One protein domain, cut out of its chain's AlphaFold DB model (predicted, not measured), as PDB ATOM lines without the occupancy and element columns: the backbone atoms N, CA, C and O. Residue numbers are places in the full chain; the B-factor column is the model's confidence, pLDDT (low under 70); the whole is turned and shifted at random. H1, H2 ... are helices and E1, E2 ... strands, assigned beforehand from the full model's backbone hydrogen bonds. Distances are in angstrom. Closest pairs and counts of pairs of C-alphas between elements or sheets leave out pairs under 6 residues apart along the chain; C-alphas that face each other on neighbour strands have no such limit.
ATOM      1  N   GLU A   2     201.200 296.225 201.437       79.88
ATOM      2  CA  GLU A   2     201.656 297.623 201.395       79.88
ATOM      3  C   GLU A   2     203.189 297.661 201.288       79.88
ATOM      4  O   GLU A   2     203.849 297.060 202.139       79.88
ATOM      5  N   PRO A   3     203.778 298.360 200.298       77.94
ATOM      6  CA  PRO A   3     205.232 298.392 200.115       77.94
ATOM      7  C   PRO A   3     206.003 298.877 201.347       77.94
ATOM      8  O   PRO A   3     207.062 298.346 201.665       77.94
ATOM      9  N   ALA A   4     205.424 299.817 202.099       79.12
ATOM     10  CA  ALA A   4     205.994 300.337 203.339       79.12
ATOM     11  C   ALA A   4     206.107 299.290 204.466       79.12
ATOM     12  O   ALA A   4     206.832 299.519 205.425       79.12
ATOM     13  N   LYS A   5     205.420 298.142 204.356       88.94
ATOM     14  CA  LYS A   5     205.511 297.024 205.312       88.94
ATOM     15  C   LYS A   5     206.563 295.980 204.918       88.94
ATOM     16  O   LYS A   5     206.819 295.065 205.695       88.94
ATOM     17  N   ILE A   6     207.165 296.085 203.726       89.19
ATOM     18  CA  ILE A   6     208.223 295.162 203.269       89.19
ATOM     19  C   ILE A   6     209.503 295.364 204.092       89.19
ATOM     20  O   ILE A   6     210.207 294.396 204.403       89.19
ATOM     21  N   LEU A   7     209.781 296.614 204.466       93.31
ATOM     22  CA  LEU A   7     210.912 297.010 205.300       93.31
ATOM     23  C   LEU A   7     210.419 297.503 206.655       93.31
ATOM     24  O   LEU A   7     209.381 298.149 206.761       93.31
ATOM     25  N   SER A   8     211.214 297.246 207.685       94.69
ATOM     26  CA  SER A   8     211.090 297.910 208.979       94.69
ATOM     27  C   SER A   8     212.481 298.316 209.441       94.69
ATOM     28  O   SER A   8     213.450 297.639 209.100       94.69
ATOM     29  N   LEU A   9     212.583 299.399 210.214       93.38
ATOM     30  CA  LEU A   9     213.871 299.891 210.713       93.38
ATOM     31  C   LEU A   9     214.633 298.793 211.476       93.38
ATOM     32  O   LEU A   9     215.790 298.524 211.179       93.38
ATOM     33  N   VAL A  10     213.934 298.081 212.366       93.94
ATOM     34  CA  VAL A  10     214.495 296.979 213.164       93.94
ATOM     35  C   VAL A  10     215.047 295.853 212.285       93.94
ATOM     36  O   VAL A  10     216.126 295.334 212.552       93.94
ATOM     37  N   ASP A  11     214.326 295.470 211.228       95.25
ATOM     38  CA  ASP A  11     214.779 294.424 210.303       95.25
ATOM     39  C   ASP A  11     215.982 294.898 209.468       95.25
ATOM     40  O   ASP A  11     216.915 294.130 209.228       95.25
ATOM     41  N   CYS A  12     216.000 296.173 209.066       95.69
ATOM     42  CA  CYS A  12     217.101 296.774 208.316       95.69
ATOM     43  C   CYS A  12     218.408 296.847 209.121       95.69
ATOM     44  O   CYS A  12     219.465 296.555 208.571       95.69
ATOM     45  N   GLU A  13     218.346 297.185 210.409       95.62
ATOM     46  CA  GLU A  13     219.526 297.340 211.280       95.62
ATOM     47  C   GLU A  13     219.938 296.047 212.000       95.62
ATOM     48  O   GLU A  13     220.826 296.047 212.854       95.62
ATOM     49  N   MET A  14     219.288 294.927 211.688       96.94
ATOM     50  CA  MET A  14     219.634 293.640 212.281       96.94
ATOM     51  C   MET A  14     220.993 293.153 211.762       96.94
ATOM     52  O   MET A  14     221.234 293.070 210.553       96.94
ATOM     53  N   GLU A  15     221.864 292.799 212.704       97.25
ATOM     54  CA  GLU A  15     223.167 292.199 212.430       97.25
ATOM     55  C   GLU A  15     223.000 290.819 211.786       97.25
ATOM     56  O   GLU A  15     222.176 290.011 212.222       97.25
ATOM     57  N   ARG A  16     223.772 290.556 210.729       98.00
ATOM     58  CA  ARG A  16     223.724 289.301 209.970       98.00
ATOM     59  C   ARG A  16     225.117 288.890 209.520       98.00
ATOM     60  O   ARG A  16     225.983 289.736 209.297       98.00
ATOM     61  N   THR A  17     225.332 287.594 209.307       97.94
ATOM     62  CA  THR A  17     226.495 287.152 208.523       97.94
ATOM     63  C   THR A  17     226.369 287.648 207.074       97.94
ATOM     64  O   THR A  17     225.249 287.842 206.593       97.94
ATOM     65  N   PRO A  18     227.471 287.806 206.318       97.88
ATOM     66  CA  PRO A  18     227.425 288.189 204.907       97.88
ATOM     67  C   PRO A  18     226.447 287.354 204.070       97.88
ATOM     68  O   PRO A  18     225.671 287.906 203.293       97.88
ATOM     69  N   ALA A  19     226.431 286.029 204.253       97.25
ATOM     70  CA  ALA A  19     225.541 285.146 203.501       97.25
ATOM     71  C   ALA A  19     224.061 285.352 203.866       97.25
ATOM     72  O   ALA A  19     223.200 285.349 202.989       97.25
ATOM     73  N   GLU A  20     223.746 285.541 205.149       97.88
ATOM     74  CA  GLU A  20     222.382 285.849 205.595       97.88
ATOM     75  C   GLU A  20     221.931 287.228 205.130       97.88
ATOM     76  O   GLU A  20     220.807 287.367 204.650       97.88
ATOM     77  N   PHE A  21     222.810 288.225 205.233       98.06
ATOM     78  CA  PHE A  21     222.545 289.590 204.812       98.06
ATOM     79  C   PHE A  21     222.215 289.650 203.325       98.06
ATOM     80  O   PHE A  21     221.173 290.174 202.940       98.06
ATOM     81  N   VAL A  22     223.056 289.035 202.492       97.38
ATOM     82  CA  VAL A  22     222.849 288.977 201.045       97.38
ATOM     83  C   VAL A  22     221.529 288.291 200.695       97.38
ATOM     84  O   VAL A  22     220.740 288.857 199.940       97.38
ATOM     85  N   ARG A  23     221.250 287.114 201.273       97.31
ATOM     86  CA  ARG A  23     219.981 286.409 201.029       97.31
ATOM     87  C   ARG A  23     218.777 287.245 201.446       97.31
ATOM     88  O   ARG A  23     217.778 287.267 200.735       97.31
ATOM     89  N   TRP A  24     218.860 287.929 202.584       97.69
ATOM     90  CA  TRP A  24     217.792 288.802 203.058       97.69
ATOM     91  C   TRP A  24     217.562 289.972 202.090       97.69
ATOM     92  O   TRP A  24     216.421 290.208 201.698       97.69
ATOM     93  N   VAL A  25     218.620 290.645 201.618       96.62
ATOM     94  CA  VAL A  25     218.507 291.728 200.623       96.62
ATOM     95  C   VAL A  25     217.860 291.234 199.326       96.62
ATOM     96  O   VAL A  25     216.950 291.884 198.809       96.62
ATOM     97  N   GLU A  26     218.278 290.074 198.815       95.06
ATOM     98  CA  GLU A  26     217.696 289.471 197.610       95.06
ATOM     99  C   GLU A  26     216.210 289.152 197.796       95.06
ATOM    100  O   GLU A  26     215.392 289.521 196.955       95.06
ATOM    101  N   GLN A  27     215.834 288.562 198.933       96.06
ATOM    102  CA  GLN A  27     214.433 288.295 199.268       96.06
ATOM    103  C   GLN A  27     213.596 289.579 199.305       96.06
ATOM    104  O   GLN A  27     212.502 289.612 198.739       96.06
ATOM    105  N   LYS A  28     214.094 290.657 199.929       94.50
ATOM    106  CA  LYS A  28     213.395 291.953 199.939       94.50
ATOM    107  C   LYS A  28     213.249 292.521 198.529       94.50
ATOM    108  O   LYS A  28     212.173 293.002 198.182       94.50
ATOM    109  N   ASN A  29     214.291 292.423 197.706       90.12
ATOM    110  CA  ASN A  29     214.252 292.885 196.322       90.12
ATOM    111  C   ASN A  29     213.190 292.132 195.499       90.12
ATOM    112  O   ASN A  29     212.407 292.758 194.787       90.12
ATOM    113  N   GLU A  30     213.093 290.810 195.647       89.69
ATOM    114  CA  GLU A  30     212.052 290.013 194.982       89.69
ATOM    115  C   GLU A  30     210.638 290.372 195.467       89.69
ATOM    116  O   GLU A  30     209.720 290.512 194.653       89.69
ATOM    117  N   LEU A  31     210.455 290.641 196.767       90.69
ATOM    118  CA  LEU A  31     209.178 291.143 197.289       90.69
ATOM    119  C   LEU A  31     208.781 292.477 196.645       90.69
ATOM    120  O   LEU A  31     207.627 292.640 196.245       90.69
ATOM    121  N   PHE A  32     209.718 293.412 196.478       87.31
ATOM    122  CA  PHE A  32     209.438 294.671 195.788       87.31
ATOM    123  C   PHE A  32     209.103 294.471 194.308       87.31
ATOM    124  O   PHE A  32     208.154 295.076 193.811       87.31
ATOM    125  N   LYS A  33     209.833 293.597 193.608       86.00
ATOM    126  CA  LYS A  33     209.591 293.299 192.188       86.00
ATOM    127  C   LYS A  33     208.251 292.622 191.939       86.00
ATOM    128  O   LYS A  33     207.685 292.820 190.866       86.00
ATOM    129  N   SER A  34     207.725 291.878 192.913       87.69
ATOM    130  CA  SER A  34     206.482 291.112 192.772       87.69
ATOM    131  C   SER A  34     205.225 291.960 192.516       87.69
ATOM    132  O   SER A  34     204.225 291.437 192.031       87.69
ATOM    133  N   THR A  35     205.259 293.270 192.795       85.62
ATOM    134  CA  THR A  35     204.104 294.176 192.634       85.62
ATOM    135  C   THR A  35     204.496 295.482 191.941       85.62
ATOM    136  O   THR A  35     205.643 295.921 192.023       85.62
ATOM    137  N   LYS A  36     203.549 296.139 191.256       85.69
ATOM    138  CA  LYS A  36     203.790 297.456 190.634       85.69
ATOM    139  C   LYS A  36     204.081 298.518 191.694       85.69
ATOM    140  O   LYS A  36     204.989 299.329 191.531       85.69
ATOM    141  N   GLU A  37     203.350 298.472 192.800       85.94
ATOM    142  CA  GLU A  37     203.478 299.384 193.932       85.94
ATOM    143  C   GLU A  37     204.829 299.210 194.636       85.94
ATOM    144  O   GLU A  37     205.467 300.200 194.985       85.94
ATOM    145  N   GLY A  38     205.297 297.967 194.800       85.62
ATOM    146  CA  GLY A  38     206.618 297.666 195.353       85.62
ATOM    147  C   GLY A  38     207.753 298.208 194.485       85.62
ATOM    148  O   GLY A  38     208.667 298.853 195.000       85.62
ATOM    149  N   ARG A  39     207.660 298.035 193.159       83.88
ATOM    150  CA  ARG A  39     208.617 298.628 192.212       83.88
ATOM    151  C   ARG A  39     208.615 300.150 192.292       83.88
ATOM    152  O   ARG A  39     209.682 300.751 192.390       83.88
ATOM    153  N   ARG A  40     207.431 300.772 192.308       82.50
ATOM    154  CA  ARG A  40     207.300 302.231 192.419       82.50
ATOM    155  C   ARG A  40     207.923 302.759 193.714       82.50
ATOM    156  O   ARG A  40     208.682 303.720 193.664       82.50
ATOM    157  N   TYR A  41     207.694 302.079 194.836       84.25
ATOM    158  CA  TYR A  41     208.267 302.439 196.135       84.25
ATOM    159  C   TYR A  41     209.808 302.463 196.125       84.25
ATOM    160  O   TYR A  41     210.415 303.416 196.615       84.25
ATOM    161  N   LEU A  42     210.458 301.468 195.503       82.31
ATOM    162  CA  LEU A  42     211.919 301.478 195.326       82.31
ATOM    163  C   LEU A  42     212.402 302.583 194.374       82.31
ATOM    164  O   LEU A  42     213.481 303.147 194.573       82.31
ATOM    165  N   VAL A  43     211.628 302.887 193.330       78.25
ATOM    166  CA  VAL A  43     211.970 303.924 192.344       78.25
ATOM    167  C   VAL A  43     211.920 305.319 192.960       78.25
ATOM    168  O   VAL A  43     212.859 306.093 192.749       78.25
ATOM    169  N   GLU A  44     210.879 305.612 193.740       80.62
ATOM    170  CA  GLU A  44     210.652 306.906 194.395       80.62
ATOM    171  C   GLU A  44     211.767 307.264 195.394       80.62
ATOM    172  O   GLU A  44     212.023 308.447 195.612       80.62
ATOM    173  N   ARG A  45     212.471 306.265 195.957       80.12
ATOM    174  CA  ARG A  45     213.587 306.433 196.914       80.12
ATOM    175  C   ARG A  45     213.264 307.418 198.040       80.12
ATOM    176  O   ARG A  45     214.008 308.365 198.293       80.12
ATOM    177  N   GLN A  46     212.165 307.163 198.742       81.81
ATOM    178  CA  GLN A  46     211.767 307.920 199.930       81.81
ATOM    179  C   GLN A  46     211.833 307.048 201.187       81.81
ATOM    180  O   GLN A  46     211.587 305.842 201.134       81.81
ATOM    181  N   GLY A  47     212.171 307.662 202.325       88.75
ATOM    182  CA  GLY A  47     212.280 306.970 203.613       88.75
ATOM    183  C   GLY A  47     213.174 305.727 203.540       88.75
ATOM    184  O   GLY A  47     214.251 305.763 202.947       88.75
ATOM    185  N   LEU A  48     212.692 304.605 204.084       91.62
ATOM    186  CA  LEU A  48     213.442 303.343 204.129       91.62
ATOM    187  C   LEU A  48     213.792 302.771 202.749       91.62
ATOM    188  O   LEU A  48     214.810 302.097 202.640       91.62
ATOM    189  N   ALA A  49     213.023 303.044 201.687       89.81
ATOM    190  CA  ALA A  49     213.415 302.628 200.334       89.81
ATOM    191  C   ALA A  49     214.703 303.315 199.871       89.81
ATOM    192  O   ALA A  49     215.500 302.707 199.155       89.81
ATOM    193  N   LYS A  50     214.924 304.572 200.281       88.94
ATOM    194  CA  LYS A  50     216.161 305.287 199.971       88.94
ATOM    195  C   LYS A  50     217.351 304.612 200.644       88.94
ATOM    196  O   LYS A  50     218.279 304.230 199.942       88.94
ATOM    197  N   CYS A  51     217.288 304.435 201.963       92.00
ATOM    198  CA  CYS A  51     218.336 303.778 202.746       92.00
ATOM    199  C   CYS A  51     218.582 302.348 202.253       92.00
ATOM    200  O   CYS A  51     219.719 301.921 202.066       92.00
ATOM    201  N   PHE A  52     217.506 301.618 201.937       92.88
ATOM    202  CA  PHE A  52     217.614 300.274 201.387       92.88
ATOM    203  C   PHE A  52     218.413 300.253 200.084       92.88
ATOM    204  O   PHE A  52     219.324 299.447 199.946       92.88
ATOM    205  N   MET A  53     218.109 301.140 199.135       88.94
ATOM    206  CA  MET A  53     218.809 301.156 197.849       88.94
ATOM    207  C   MET A  53     220.216 301.744 197.930       88.94
ATOM    208  O   MET A  53     221.098 301.263 197.227       88.94
ATOM    209  N   ASP A  54     220.412 302.797 198.718       87.38
ATOM    210  CA  ASP A  54     221.656 303.569 198.724       87.38
ATOM    211  C   ASP A  54     222.730 302.975 199.645       87.38
ATOM    212  O   ASP A  54     223.913 303.128 199.352       87.38
ATOM    213  N   GLU A  55     222.332 302.308 200.730       92.56
ATOM    214  CA  GLU A  55     223.255 301.838 201.770       92.56
ATOM    215  C   GLU A  55     223.199 300.313 201.893       92.56
ATOM    216  O   GLU A  55     224.204 299.631 201.710       92.56
ATOM    217  N   ILE A  56     222.015 299.743 202.129       95.94
ATOM    218  CA  ILE A  56     221.855 298.303 202.398       95.94
ATOM    219  C   ILE A  56     222.158 297.459 201.154       95.94
ATOM    220  O   ILE A  56     222.909 296.483 201.217       95.94
ATOM    221  N   TYR A  57     221.572 297.823 200.014       93.50
ATOM    222  CA  TYR A  57     221.750 297.108 198.756       93.50
ATOM    223  C   TYR A  57     223.210 297.181 198.303       93.50
ATOM    224  O   TYR A  57     223.804 296.165 197.947       93.50
ATOM    225  N   THR A  58     223.827 298.356 198.423       93.38
ATOM    226  CA  THR A  58     225.249 298.567 198.144       93.38
ATOM    227  C   THR A  58     226.144 297.760 199.087       93.38
ATOM    228  O   THR A  58     227.059 297.072 198.626       93.38
ATOM    229  N   LEU A  59     225.855 297.760 200.392       97.19
ATOM    230  CA  LEU A  59     226.569 296.936 201.367       97.19
ATOM    231  C   LEU A  59     226.492 295.453 201.007       97.19
ATOM    232  O   LEU A  59     227.482 294.746 201.180       97.19
ATOM    233  N   SER A  60     225.365 294.982 200.458       97.25
ATOM    234  CA  SER A  60     225.213 293.575 200.072       97.25
ATOM    235  C   SER A  60     226.239 293.152 199.021       97.25
ATOM    236  O   SER A  60     226.801 292.062 199.123       97.25
ATOM    237  N   PHE A  61     226.563 294.031 198.066       96.06
ATOM    238  CA  PHE A  61     227.604 293.768 197.078       96.06
ATOM    239  C   PHE A  61     228.988 293.774 197.712       96.06
ATOM    240  O   PHE A  61     229.771 292.854 197.481       96.06
ATOM    241  N   LEU A  62     229.269 294.762 198.562       97.06
ATOM    242  CA  LEU A  62     230.552 294.865 199.250       97.06
ATOM    243  C   LEU A  62     230.846 293.611 200.089       97.06
ATOM    244  O   LEU A  62     231.897 292.993 199.934       97.06
ATOM    245  N   VAL A  63     229.915 293.196 200.954       97.00
ATOM    246  CA  VAL A  63     230.136 292.041 201.842       97.00
ATOM    247  C   VAL A  63     230.143 290.719 201.084       97.00
ATOM    248  O   VAL A  63     230.876 289.809 201.470       97.00
ATOM    249  N   ARG A  64     229.388 290.617 199.981       96.06
ATOM    250  CA  ARG A  64     229.454 289.470 199.070       96.06
ATOM    251  C   ARG A  64     230.848 289.336 198.467       96.06
ATOM    252  O   ARG A  64     231.375 288.231 198.454       96.06
ATOM    253  N   HIS A  65     231.447 290.430 198.001       94.94
ATOM    254  CA  HIS A  65     232.795 290.409 197.424       94.94
ATOM    255  C   HIS A  65     233.872 290.110 198.466       94.94
ATOM    256  O   HIS A  65     234.724 289.252 198.250       94.94
ATOM    257  N   LEU A  66     233.824 290.782 199.617       94.50
ATOM    258  CA  LEU A  66     234.911 290.725 200.600       94.50
ATOM    259  C   LEU A  66     234.840 289.511 201.540       94.50
ATOM    260  O   LEU A  66     235.872 289.035 202.019       94.50
ATOM    261  N   PHE A  67     233.637 289.015 201.839       94.88
ATOM    262  CA  PHE A  67     233.403 288.054 202.921       94.88
ATOM    263  C   PHE A  67     232.421 286.942 202.535       94.88
ATOM    264  O   PHE A  67     231.709 286.418 203.396       94.88
ATOM    265  N   ASN A  68     232.386 286.553 201.257       90.94
ATOM    266  CA  ASN A  68     231.481 285.508 200.786       90.94
ATOM    267  C   ASN A  68     231.549 284.245 201.664       90.94
ATOM    268  O   ASN A  68     232.635 283.729 201.940       90.94
ATOM    269  N   ASN A  69     230.388 283.735 202.086       90.19
ATOM    270  CA  ASN A  69     230.235 282.532 202.917       90.19
ATOM    271  C   ASN A  69     230.993 282.530 204.261       90.19
ATOM    272  O   ASN A  69     231.146 281.475 204.878       90.19
ATOM    273  N   ARG A  70     231.468 283.684 204.745       93.25
ATOM    274  CA  ARG A  70     232.081 283.786 206.074       93.25
ATOM    275  C   ARG A  70     231.004 283.812 207.156       93.25
ATOM    276  O   ARG A  70     230.034 284.551 207.045       93.25
ATOM    277  N   ILE A  71     231.212 283.017 208.204       95.00
ATOM    278  CA  ILE A  71     230.354 282.962 209.405       95.00
ATOM    279  C   ILE A  71     230.983 283.679 210.606       95.00
ATOM    280  O   ILE A  71     230.328 283.945 211.602       95.00
ATOM    281  N   ASP A  72     232.277 283.973 210.505       95.69
ATOM    282  CA  ASP A  72     233.120 284.635 211.501       95.69
ATOM    283  C   ASP A  72     233.239 286.149 211.253       95.69
ATOM    284  O   ASP A  72     234.096 286.827 211.819       95.69
ATOM    285  N   VAL A  73     232.371 286.673 210.392       96.75
ATOM    286  CA  VAL A  73     232.213 288.090 210.087       96.75
ATOM    287  C   VAL A  73     230.726 288.395 210.154       96.75
ATOM    288  O   VAL A  73     229.911 287.607 209.674       96.75
ATOM    289  N   VAL A  74     230.383 289.541 210.724       97.31
ATOM    290  CA  VAL A  74     229.013 290.057 210.738       97.31
ATOM    291  C   VAL A  74     228.995 291.477 210.201       97.31
ATOM    292  O   VAL A  74     229.961 292.227 210.363       97.31
ATOM    293  N   CYS A  75     227.902 291.842 209.545       97.31
ATOM    294  CA  CYS A  75     227.637 293.193 209.087       97.31
ATOM    295  C   CYS A  75     226.319 293.700 209.670       97.31
ATOM    296  O   CYS A  75     225.351 292.953 209.838       97.31
ATOM    297  N   LYS A  76     226.298 294.996 209.968       97.06
ATOM    298  CA  LYS A  76     225.145 295.695 210.517       97.06
ATOM    299  C   LYS A  76     225.003 297.049 209.818       97.06
ATOM    300  O   LYS A  76     225.887 297.892 209.992       97.06
ATOM    301  N   PRO A  77     223.939 297.275 209.028       97.25
ATOM    302  CA  PRO A  77     223.599 298.612 208.555       97.25
ATOM    303  C   PRO A  77     223.339 299.559 209.726       97.25
ATOM    304  O   PRO A  77     222.797 299.142 210.751       97.25
ATOM    305  N   ASN A  78     223.712 300.820 209.555       94.75
ATOM    306  CA  ASN A  78     223.444 301.893 210.496       94.75
ATOM    307  C   ASN A  78     222.589 302.942 209.786       94.75
ATOM    308  O   ASN A  78     223.090 303.648 208.921       94.75
ATOM    309  N   LEU A  79     221.296 303.000 210.118       91.19
ATOM    310  CA  LEU A  79     220.353 303.930 209.490       91.19
ATOM    311  C   LEU A  79     220.110 305.178 210.352       91.19
ATOM    312  O   LEU A  79     219.166 305.934 210.106       91.19
TER     313      LEU A  79
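This is residues 2 to 79 of the 258 residues of an uncharacterized protein of Proteobacteria bacterium (UniProt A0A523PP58). Helices H2 and H4 make a V, H3 spans its open end, and short H1 and strand E1 lie over one side. The 78 printed residues, mostly helix, include four named helices, then one strand pairing with no named strand. The whole is compact, radius of gyration of the C-alphas 12.3 A, spanning 37 by 22 by 17 A.

H1, residues 9 to 12, begins at C-alpha 9 (213.871, 299.891, 210.713). H2, residues 18 to 33, is 22.5 A long; H3 is residues 36 to 44. H4, residues 48 to 67, is 25.2 A long. E1, residues 73 to 77, ends at C-alpha 77 (223.599, 298.612, 208.555).

H2, with residues 18 to 25 alone, touches H4, opposite ways at 38 degrees, only just steep; C-alphas 22 and 60 are closest, 5.3 A. H3 touches H4, about perpendicular at 84 degrees. Every O i to N i+4 pair is within hydrogen-bond range in H2 and H3, 14 of 16 in H4.

The printed part has no cut; no printed residue is under 70 in pLDDT.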